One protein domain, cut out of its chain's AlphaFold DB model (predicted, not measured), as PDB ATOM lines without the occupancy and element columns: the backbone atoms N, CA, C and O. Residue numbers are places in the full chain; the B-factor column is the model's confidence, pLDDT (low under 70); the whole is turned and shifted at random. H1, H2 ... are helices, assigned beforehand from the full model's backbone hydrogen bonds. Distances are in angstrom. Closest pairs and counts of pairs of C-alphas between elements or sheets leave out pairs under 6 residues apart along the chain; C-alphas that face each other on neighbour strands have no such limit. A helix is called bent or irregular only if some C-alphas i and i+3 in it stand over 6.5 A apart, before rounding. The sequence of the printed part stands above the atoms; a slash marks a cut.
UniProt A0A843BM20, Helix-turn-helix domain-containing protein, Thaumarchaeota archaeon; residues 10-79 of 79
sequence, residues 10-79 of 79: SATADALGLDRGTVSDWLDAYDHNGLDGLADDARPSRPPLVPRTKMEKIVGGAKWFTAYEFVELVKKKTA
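What this domain is: This is residues 10 to 79 of the 79 residues of the protein "Helix-turn-helix domain-containing protein" of Thaumarchaeota archaeon (UniProt A0A843BM20). The model is a wide open C with an empty middle: H1 and the kinked H2 pack together as one arm, residues 39 to 51 cross over as a bare link, and H3 and H4 follow one another along a second arm that runs back past the gap without packing on the first. H2 folds back on itself at a kink of 120 degrees near residue 32, while H3 and H4 stay clear of each other and of H1 and H2. The printed part has 70 residues with four named helices, H1, H2, H3 and H4 in that order, and no named strand, and its class is all helix. It is only just extended, close to loose, with a radius of gyration of the C-alphas of 16.7 A. The C-alphas span 41 by 35 by 20 A along the three main axes.

How they stand to each other: H1, residues 10 to 16, and H2, residues 20 to 38, touch, with 6 pairs of C-alphas within 8 A. Their closest C-alphas are those of Ala 13 and Arg 20, 5.3 A apart. H2 touches H1 with residues 20 to 23 alone. The lines of the two helices stand at 86 degrees, about perpendicular, and their centres are 14.4 A apart; the line of H2 is a rough one. H2 is irregular, with C-alphas 32 and 35 9.4 A apart, and it has a kink of 120 degrees near residue 32. Beyond the long link of 13 residues comes H3, residues 52 to 61, which is apart from H2 and from H1. H4, residues 67 to 77, is apart from H1, from H2 and from H3. H3 and H4 touch no helix. Along the backbone, each pair of O i and N i+4 is within hydrogen-bond range in H1 and H4, against 11 of 15 in H2 and 4 of 6 in H3.

Where its parts are: H1 begins at Ser 10, with its C-alpha at (104.878, 108.049, 91.317), and ends at Leu 16; it measures 9.9 A from first to last C-alpha. H2, the longest helix with 19 residues, goes from Arg 20 to Leu 38, whose C-alpha is at (104.250, 121.986, 79.468). Its first and last C-alphas are 16.0 A apart. H3 goes from Arg 52 to Gly 61 over 14.8 A. It is neither bent nor irregular, but only just: C-alphas 53 and 56 are 6.5 A apart. H4 goes from Ala 67 to Lys 77 over 16.0 A, and its last C-alpha is at (78.524, 119.801, 96.495).

The domain as a whole: The C-alphas of Pro 44 and Ala 79 are the two farthest apart, at 44.1 A. Those of Ser 10 and Ala 79, the first and last printed residues, are 30.3 A apart. The printed part has no cut, and Ala 79 is the chain's last residue. The links from H1 to H2 and from H3 to H4 are tight, with 3 and 5 residues, and the link from H2 to H3 is long. The C-alphas of residues 39 to 51, which hold no named element, lie 9 to 20 A from the mean of the C-alphas. Residues 40 to 49 of this stretch stand free. Residues 51 to 57, of which 52 to 57 belong to H3, stand free too, as do residues 66 to 72, of which 67 to 72 belong to H4. The mean pLDDT of the printed part is 73.4, with 33 residues under 70, among them residues 46 to 71. The mean is 83 for H1, 88 for H2, 59 for H3 and 66 for H4.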
ATOM      1  N   SER A  10     105.825 109.098  90.926       80.31
ATOM      2  CA  SER A  10     104.878 108.049  91.317       80.31
ATOM      3  C   SER A  10     103.758 108.558  92.221       80.31
ATOM      4  O   SER A  10     102.597 108.284  91.953       80.31
ATOM      5  N   ALA A  11     104.088 109.332  93.256       79.88
ATOM      6  CA  ALA A  11     103.098 109.910  94.160       79.88
ATOM      7  C   ALA A  11     102.187 110.910  93.431       79.88
ATOM      8  O   ALA A  11     100.984 110.941  93.672       79.88
ATOM      9  N   THR A  12     102.747 111.693  92.505       82.19
ATOM     10  CA  THR A  12     101.983 112.605  91.647       82.19
ATOM     11  C   THR A  12     101.062 111.839  90.691       82.19
ATOM     12  O   THR A  12      99.896 112.197  90.557       82.19
ATOM     13  N   ALA A  13     101.547 110.765  90.064       84.31
ATOM     14  CA  ALA A  13     100.755 109.925  89.166       84.31
ATOM     15  C   ALA A  13      99.587 109.247  89.891       84.31
ATOM     16  O   ALA A  13      98.447 109.344  89.438       84.31
ATOM     17  N   ASP A  14      99.854 108.647  91.055       85.38
ATOM     18  CA  ASP A  14      98.835 107.989  91.872       85.38
ATOM     19  C   ASP A  14      97.769 109.006  92.343       85.38
ATOM     20  O   ASP A  14      96.575 108.715  92.299       85.38
ATOM     21  N   ALA A  15      98.173 110.227  92.722       83.69
ATOM     22  CA  ALA A  15      97.250 111.289  93.134       83.69
ATOM     23  C   ALA A  15      96.372 111.826  91.988       83.69
ATOM     24  O   ALA A  15      95.234 112.231  92.223       83.69
ATOM     25  N   LEU A  16      96.895 111.846  90.759       84.12
ATOM     26  CA  LEU A  16      96.180 112.334  89.576       84.12
ATOM     27  C   LEU A  16      95.424 111.223  88.827       84.12
ATOM     28  O   LEU A  16      94.676 111.526  87.899       84.12
ATOM     29  N   GLY A  17      95.610 109.954  89.207       88.12
ATOM     30  CA  GLY A  17      95.073 108.808  88.469       88.12
ATOM     31  C   GLY A  17      95.640 108.701  87.050       88.12
ATOM     32  O   GLY A  17      94.941 108.260  86.139       88.12
ATOM     33  N   LEU A  18      96.880 109.156  86.855       88.94
ATOM     34  CA  LEU A  18      97.566 109.177  85.564       88.94
ATOM     35  C   LEU A  18      98.621 108.078  85.487       88.94
ATOM     36  O   LEU A  18      99.089 107.552  86.496       88.94
ATOM     37  N   ASP A  19      99.030 107.765  84.262       92.38
ATOM     38  CA  ASP A  19     100.183 106.906  84.045       92.38
ATOM     39  C   ASP A  19     101.480 107.577  84.541       92.38
ATOM     40  O   ASP A  19     101.689 108.785  84.401       92.38
ATOM     41  N   ARG A  20     102.378 106.769  85.113       88.94
ATOM     42  CA  ARG A  20     103.650 107.247  85.671       88.94
ATOM     43  C   ARG A  20     104.600 107.758  84.596       88.94
ATOM     44  O   ARG A  20     105.321 108.715  84.864       88.94
ATOM     45  N   GLY A  21     104.601 107.136  83.415       88.12
ATOM     46  CA  GLY A  21     105.389 107.584  82.268       88.12
ATOM     47  C   GLY A  21     104.961 108.978  81.830       88.12
ATOM     48  O   GLY A  21     105.800 109.861  81.723       88.12
ATOM     49  N   THR A  22     103.649 109.217  81.753       89.50
ATOM     50  CA  THR A  22     103.098 110.552  81.443       89.50
ATOM     51  C   THR A  22     103.600 111.625  82.412       89.50
ATOM     52  O   THR A  22     104.023 112.698  81.992       89.50
ATOM     53  N   VAL A  23     103.588 111.345  83.719       90.00
ATOM     54  CA  VAL A  23     104.097 112.298  84.719       90.00
ATOM     55  C   VAL A  23     105.615 112.462  84.625       90.00
ATOM     56  O   VAL A  23     106.112 113.565  84.842       90.00
ATOM     57  N   SER A  24     106.356 111.400  84.298       89.81
ATOM     58  CA  SER A  24     107.803 111.483  84.073       89.81
ATOM     59  C   SER A  24     108.130 112.404  82.899       89.81
ATOM     60  O   SER A  24     108.929 113.318  83.067       89.81
ATOM     61  N   ASP A  25     107.446 112.234  81.767       90.00
ATOM     62  CA  ASP A  25     107.643 113.055  80.569       90.00
ATOM     63  C   ASP A  25     107.363 114.539  80.852       90.00
ATOM     64  O   ASP A  25     108.086 115.423  80.395       90.00
ATOM     65  N   TRP A  26     106.331 114.829  81.652       90.56
ATOM     66  CA  TRP A  26     106.014 116.198  82.066       90.56
ATOM     67  C   TRP A  26     107.098 116.803  82.955       90.56
ATOM     68  O   TRP A  26     107.458 117.966  82.784       90.56
ATOM     69  N   LEU A  27     107.617 116.034  83.914       87.81
ATOM     70  CA  LEU A  27     108.686 116.506  84.791       87.81
ATOM     71  C   LEU A  27     109.979 116.750  84.011       87.81
ATOM     72  O   LEU A  27     110.623 117.770  84.239       87.81
ATOM     73  N   ASP A  28     110.312 115.883  83.058       89.38
ATOM     74  CA  ASP A  28     111.482 116.056  82.195       89.38
ATOM     75  C   ASP A  28     111.338 117.298  81.296       89.38
ATOM     76  O   ASP A  28     112.271 118.098  81.173       89.38
ATOM     77  N   ALA A  29     110.150 117.527  80.723       88.81
ATOM     78  CA  ALA A  29     109.868 118.724  79.932       88.81
ATOM     79  C   ALA A  29     109.941 120.012  80.771       88.81
ATOM     80  O   ALA A  29     110.472 121.029  80.311       88.81
ATOM     81  N   TYR A  30     109.458 119.961  82.017       86.81
ATOM     82  CA  TYR A  30     109.549 121.068  82.966       86.81
ATOM     83  C   TYR A  30     110.990 121.346  83.404       86.81
ATOM     84  O   TYR A  30     111.404 122.502  83.457       86.81
ATOM     85  N   ASP A  31     111.782 120.311  83.681       87.56
ATOM     86  CA  ASP A  31     113.182 120.475  84.079       87.56
ATOM     87  C   ASP A  31     114.020 121.110  82.953       87.56
ATOM     88  O   ASP A  31     114.975 121.841  83.233       87.56
ATOM     89  N   HIS A  32     113.653 120.877  81.687       88.62
ATOM     90  CA  HIS A  32     114.339 121.454  80.530       88.62
ATOM     91  C   HIS A  32     113.866 122.877  80.182       88.62
ATOM     92  O   HIS A  32     114.694 123.738  79.888       88.62
ATOM     93  N   ASN A  33     112.553 123.134  80.194       87.75
ATOM     94  CA  ASN A  33     111.956 124.357  79.629       87.75
ATOM     95  C   ASN A  33     111.016 125.106  80.594       87.75
ATOM     96  O   ASN A  33     110.356 126.068  80.204       87.75
ATOM     97  N   GLY A  34     110.904 124.678  81.851       87.62
ATOM     98  CA  GLY A  34     109.941 125.228  82.801       87.62
ATOM     99  C   GLY A  34     108.495 125.054  82.328       87.62
ATOM    100  O   GLY A  34     108.119 124.023  81.774       87.62
ATOM    101  N   LEU A  35     107.662 126.076  82.542       87.56
ATOM    102  CA  LEU A  35     106.255 126.045  82.118       87.56
ATOM    103  C   LEU A  35     106.085 125.985  80.596       87.56
ATOM    104  O   LEU A  35     105.093 125.425  80.137       87.56
ATOM    105  N   ASP A  36     107.047 126.495  79.824       85.31
ATOM    106  CA  ASP A  36     106.989 126.443  78.360       85.31
ATOM    107  C   ASP A  36     107.090 124.997  77.850       85.31
ATOM    108  O   ASP A  36     106.478 124.654  76.845       85.31
ATOM    109  N   GLY A  37     107.780 124.114  78.583       87.75
ATOM    110  CA  GLY A  37     107.839 122.680  78.275       87.75
ATOM    111  C   GLY A  37     106.523 121.935  78.491       87.75
ATOM    112  O   GLY A  37     106.363 120.821  78.006       87.75
ATOM    113  N   LEU A  38     105.578 122.543  79.211       88.38
ATOM    114  CA  LEU A  38     104.250 121.986  79.468       88.38
ATOM    115  C   LEU A  38     103.170 122.599  78.567       88.38
ATOM    116  O   LEU A  38     101.991 122.271  78.716       88.38
ATOM    117  N   ALA A  39     103.536 123.509  77.662       85.88
ATOM    118  CA  ALA A  39     102.591 124.088  76.722       85.88
ATOM    119  C   ALA A  39     102.055 123.007  75.763       85.88
ATOM    120  O   ALA A  39     102.808 122.183  75.248       85.88
ATOM    121  N   ASP A  40     100.740 123.007  75.505       78.81
ATOM    122  CA  ASP A  40     100.156 122.156  74.458       78.81
ATOM    123  C   ASP A  40     100.536 122.742  73.096       78.81
ATOM    124  O   ASP A  40      99.934 123.716  72.627       78.81
ATOM    125  N   ASP A  41     101.563 122.164  72.480       71.00
ATOM    126  CA  ASP A  41     101.968 122.536  71.136       71.00
ATOM    127  C   ASP A  41     100.876 122.208  70.117       71.00
ATOM    128  O   ASP A  41     100.080 121.269  70.246       71.00
ATOM    129  N   ALA A  42     100.843 123.002  69.047       67.19
ATOM    130  CA  ALA A  42      99.913 122.766  67.958       67.19
ATOM    131  C   ALA A  42     100.136 121.354  67.396       67.19
ATOM    132  O   ALA A  42     101.202 121.049  66.872       67.19
ATOM    133  N   ARG A  43      99.114 120.497  67.478       71.50
ATOM    134  CA  ARG A  43      99.098 119.162  66.868       71.50
ATOM    135  C   ARG A  43      98.624 119.297  65.416       71.50
ATOM    136  O   ARG A  43      97.415 119.318  65.190       71.50
ATOM    137  N   PRO A  44      99.522 119.400  64.413       68.06
ATOM    138  CA  PRO A  44      99.138 119.769  63.046       68.06
ATOM    139  C   PRO A  44      98.194 118.751  62.394       68.06
ATOM    140  O   PRO A  44      97.397 119.111  61.531       68.06
ATOM    141  N   SER A  45      98.239 117.492  62.836       77.12
ATOM    142  CA  SER A  45      97.368 116.414  62.362       77.12
ATOM    143  C   SER A  45      95.913 116.529  62.831       77.12
ATOM    144  O   SER A  45      95.047 115.846  62.286       77.12
ATOM    145  N   ARG A  46      95.609 117.387  63.813       67.81
ATOM    146  CA  ARG A  46      94.247 117.621  64.296       67.81
ATOM    147  C   ARG A  46      93.946 119.120  64.281       67.81
ATOM    148  O   ARG A  46      94.388 119.830  65.184       67.81
ATOM    149  N   PRO A  47      93.156 119.611  63.311       66.38
ATOM    150  CA  PRO A  47      92.680 120.984  63.340       66.38
ATOM    151  C   PRO A  47      91.985 121.265  64.683       66.38
ATOM    152  O   PRO A  47      91.246 120.400  65.173       66.38
ATOM    153  N   PRO A  48      92.203 122.436  65.303       65.44
ATOM    154  CA  PRO A  48      91.534 122.772  66.550       65.44
ATOM    155  C   PRO A  48      90.014 122.717  66.349       65.44
ATOM    156  O   PRO A  48      89.483 123.295  65.401       65.44
ATOM    157  N   LEU A  49      89.309 122.025  67.255       67.94
ATOM    158  CA  LEU A  49      87.843 121.865  67.207       67.94
ATOM    159  C   LEU A  49      87.109 123.214  67.181       67.94
ATOM    160  O   LEU A  49      85.980 123.312  66.704       67.94
ATOM    161  N   VAL A  50      87.761 124.256  67.697       62.34
ATOM    162  CA  VAL A  50      87.280 125.629  67.685       62.34
ATOM    163  C   VAL A  50      88.348 126.516  67.035       62.34
ATOM    164  O   VAL A  50      89.479 126.556  67.518       62.34
ATOM    165  N   PRO A  51      88.013 127.262  65.968       66.81
ATOM    166  CA  PRO A  51      88.904 128.271  65.406       66.81
ATOM    167  C   PRO A  51      89.260 129.337  66.448       66.81
ATOM    168  O   PRO A  51      88.389 129.776  67.197       66.81
ATOM    169  N   ARG A  52      90.508 129.826  66.459       62.72
ATOM    170  CA  ARG A  52      90.978 130.853  67.416       62.72
ATOM    171  C   ARG A  52      90.101 132.118  67.426       62.72
ATOM    172  O   ARG A  52      89.876 132.700  68.476       62.72
ATOM    173  N   THR A  53      89.516 132.487  66.292       62.84
ATOM    174  CA  THR A  53      88.556 133.602  66.158       62.84
ATOM    175  C   THR A  53      87.216 133.371  66.869       62.84
ATOM    176  O   THR A  53      86.462 134.306  67.111       62.84
ATOM    177  N   LYS A  54      86.893 132.121  67.215       62.75
ATOM    178  CA  LYS A  54      85.696 131.732  67.971       62.75
ATOM    179  C   LYS A  54      86.002 131.512  69.458       62.75
ATOM    180  O   LYS A  54      85.061 131.501  70.252       62.75
ATOM    181  N   MET A  55      87.281 131.419  69.850       60.72
ATOM    182  CA  MET A  55      87.688 131.332  71.259       60.72
ATOM    183  C   MET A  55      87.197 132.537  72.057       60.72
ATOM    184  O   MET A  55      86.690 132.329  73.145       60.72
ATOM    185  N   GLU A  56      87.243 133.762  71.526       59.06
ATOM    186  CA  GLU A  56      86.795 134.968  72.253       59.06
ATOM    187  C   GLU A  56      85.325 134.893  72.694       59.06
ATOM    188  O   GLU A  56      84.983 135.332  73.787       59.06
ATOM    189  N   LYS A  57      84.453 134.262  71.897       57.97
ATOM    190  CA  LYS A  57      83.039 134.058  72.260       57.97
ATOM    191  C   LYS A  57      82.840 132.942  73.285       57.97
ATOM    192  O   LYS A  57      81.893 132.996  74.060       57.97
ATOM    193  N   ILE A  58      83.720 131.942  73.295       59.66
ATOM    194  CA  ILE A  58      83.702 130.866  74.295       59.66
ATOM    195  C   ILE A  58      84.293 131.370  75.612       59.66
ATOM    196  O   ILE A  58      83.701 131.159  76.657       59.66
ATOM    197  N   VAL A  59      85.409 132.093  75.557       59.38
ATOM    198  CA  VAL A  59      86.089 132.712  76.699       59.38
ATOM    199  C   VAL A  59      85.218 133.821  77.297       59.38
ATOM    200  O   VAL A  59      85.131 133.925  78.510       59.38
ATOM    201  N   GLY A  60      84.518 134.618  76.486       54.16
ATOM    202  CA  GLY A  60      83.615 135.664  76.979       54.16
ATOM    203  C   GLY A  60      82.280 135.151  77.536       54.16
ATOM    204  O   GLY A  60      81.630 135.862  78.298       54.16
ATOM    205  N   GLY A  61      81.858 133.935  77.164       46.00
ATOM    206  CA  GLY A  61      80.608 133.310  77.623       46.00
ATOM    207  C   GLY A  61      80.793 132.231  78.694       46.00
ATOM    208  O   GLY A  61      79.867 131.943  79.451       46.00
ATOM    209  N   ALA A  62      81.983 131.638  78.786       49.62
ATOM    210  CA  ALA A  62      82.360 130.780  79.891       49.62
ATOM    211  C   ALA A  62      82.621 131.682  81.091       49.62
ATOM    212  O   ALA A  62      83.574 132.457  81.116       49.62
ATOM    213  N   LYS A  63      81.762 131.587  82.103       52.44
ATOM    214  CA  LYS A  63      82.089 132.105  83.425       52.44
ATOM    215  C   LYS A  63      83.335 131.339  83.880       52.44
ATOM    216  O   LYS A  63      83.232 130.179  84.274       52.44
ATOM    217  N   TRP A  64      84.510 131.939  83.714       48.66
ATOM    218  CA  TRP A  64      85.752 131.387  84.228       48.66
ATOM    219  C   TRP A  64      85.600 131.361  85.733       48.66
ATOM    220  O   TRP A  64      85.598 132.407  86.372       48.66
ATOM    221  N   PHE A  65      85.421 130.169  86.288       51.25
ATOM    222  CA  PHE A  65      85.674 129.998  87.700       51.25
ATOM    223  C   PHE A  65      87.151 130.310  87.881       51.25
ATOM    224  O   PHE A  65      88.016 129.651  87.298       51.25
ATOM    225  N   THR A  66      87.450 131.329  88.673       63.06
ATOM    226  CA  THR A  66      88.784 131.420  89.252       63.06
ATOM    227  C   THR A  66      89.075 130.105  89.983       63.06
ATOM    228  O   THR A  66      88.153 129.426  90.453       63.06
ATOM    229  N   ALA A  67      90.351 129.727  90.110       55.66
ATOM    230  CA  ALA A  67      90.732 128.525  90.862       55.66
ATOM    231  C   ALA A  67      90.086 128.495  92.267       55.66
ATOM    232  O   ALA A  67      89.738 127.433  92.776       55.66
ATOM    233  N   TYR A  68      89.844 129.675  92.846       55.34
ATOM    234  CA  TYR A  68      89.145 129.862  94.112       55.34
ATOM    235  C   TYR A  68      87.650 129.508  94.057       55.34
ATOM    236  O   TYR A  68      87.155 128.774  94.908       55.34
ATOM    237  N   GLU A  69      86.918 129.982  93.047       68.00
ATOM    238  CA  GLU A  69      85.481 129.711  92.926       68.00
ATOM    239  C   GLU A  69      85.192 128.240  92.583       68.00
ATOM    240  O   GLU A  69      84.161 127.707  92.994       68.00
ATOM    241  N   PHE A  70      86.102 127.560  91.876       66.50
ATOM    242  CA  PHE A  70      85.987 126.119  91.627       66.50
ATOM    243  C   PHE A  70      86.117 125.308  92.924       66.50
ATOM    244  O   PHE A  70      85.308 124.415  93.181       66.50
ATOM    245  N   VAL A  71      87.087 125.654  93.777       69.12
ATOM    246  CA  VAL A  71      87.287 124.999  95.080       69.12
ATOM    247  C   VAL A  71      86.056 125.166  95.975       69.12
ATOM    248  O   VAL A  71      85.603 124.198  96.587       69.12
ATOM    249  N   GLU A  72      85.466 126.360  96.017       71.12
ATOM    250  CA  GLU A  72      84.246 126.616  96.794       71.12
ATOM    251  C   GLU A  72      83.017 125.873  96.242       71.12
ATOM    252  O   GLU A  72      82.192 125.372  97.012       71.12
ATOM    253  N   LEU A  73      82.904 125.732  94.917       68.94
ATOM    254  CA  LEU A  73      81.840 124.948  94.288       68.94
ATOM    255  C   LEU A  73      81.933 123.461  94.657       68.94
ATOM    256  O   LEU A  73      80.913 122.842  94.964       68.94
ATOM    257  N   VAL A  74      83.143 122.895  94.643       70.19
ATOM    258  CA  VAL A  74      83.375 121.491  95.009       70.19
ATOM    259  C   VAL A  74      83.014 121.260  96.475       70.19
ATOM    260  O   VAL A  74      82.230 120.357  96.755       70.19
ATOM    261  N   LYS A  75      83.470 122.127  97.392       74.25
ATOM    262  CA  LYS A  75      83.145 122.032  98.828       74.25
ATOM    263  C   LYS A  75      81.639 122.014  99.099       74.25
ATOM    264  O   LYS A  75      81.182 121.229  99.922       74.25
ATOM    265  N   LYS A  76      80.865 122.854  98.401       64.75
ATOM    266  CA  LYS A  76      79.401 122.935  98.563       64.75
ATOM    267  C   LYS A  76      78.641 121.710  98.062       64.75
ATOM    268  O   LYS A  76      77.502 121.524  98.466       64.75
ATOM    269  N   LYS A  77      79.214 120.930  97.142       64.38
ATOM    270  CA  LYS A  77      78.524 119.801  96.495       64.38
ATOM    271  C   LYS A  77      78.819 118.452  97.157       64.38
ATOM    272  O   LYS A  77      78.162 117.467  96.841       64.38
ATOM    273  N   THR A  78      79.814 118.413  98.041       59.44
ATOM    274  CA  THR A  78      80.234 117.238  98.819       59.44
ATOM    275  C   THR A  78      79.899 117.345 100.312       59.44
ATOM    276  O   THR A  78      80.381 116.528 101.092       59.44
ATOM    277  N   ALA A  79      79.112 118.351 100.705       51.69
ATOM    278  CA  ALA A  79      78.491 118.479 102.025       51.69
ATOM    279  C   ALA A  79      77.010 118.095 101.924       51.69
ATOM    280  O   ALA A  79      76.501 117.495 102.894       51.69
TER     281      ALA A  79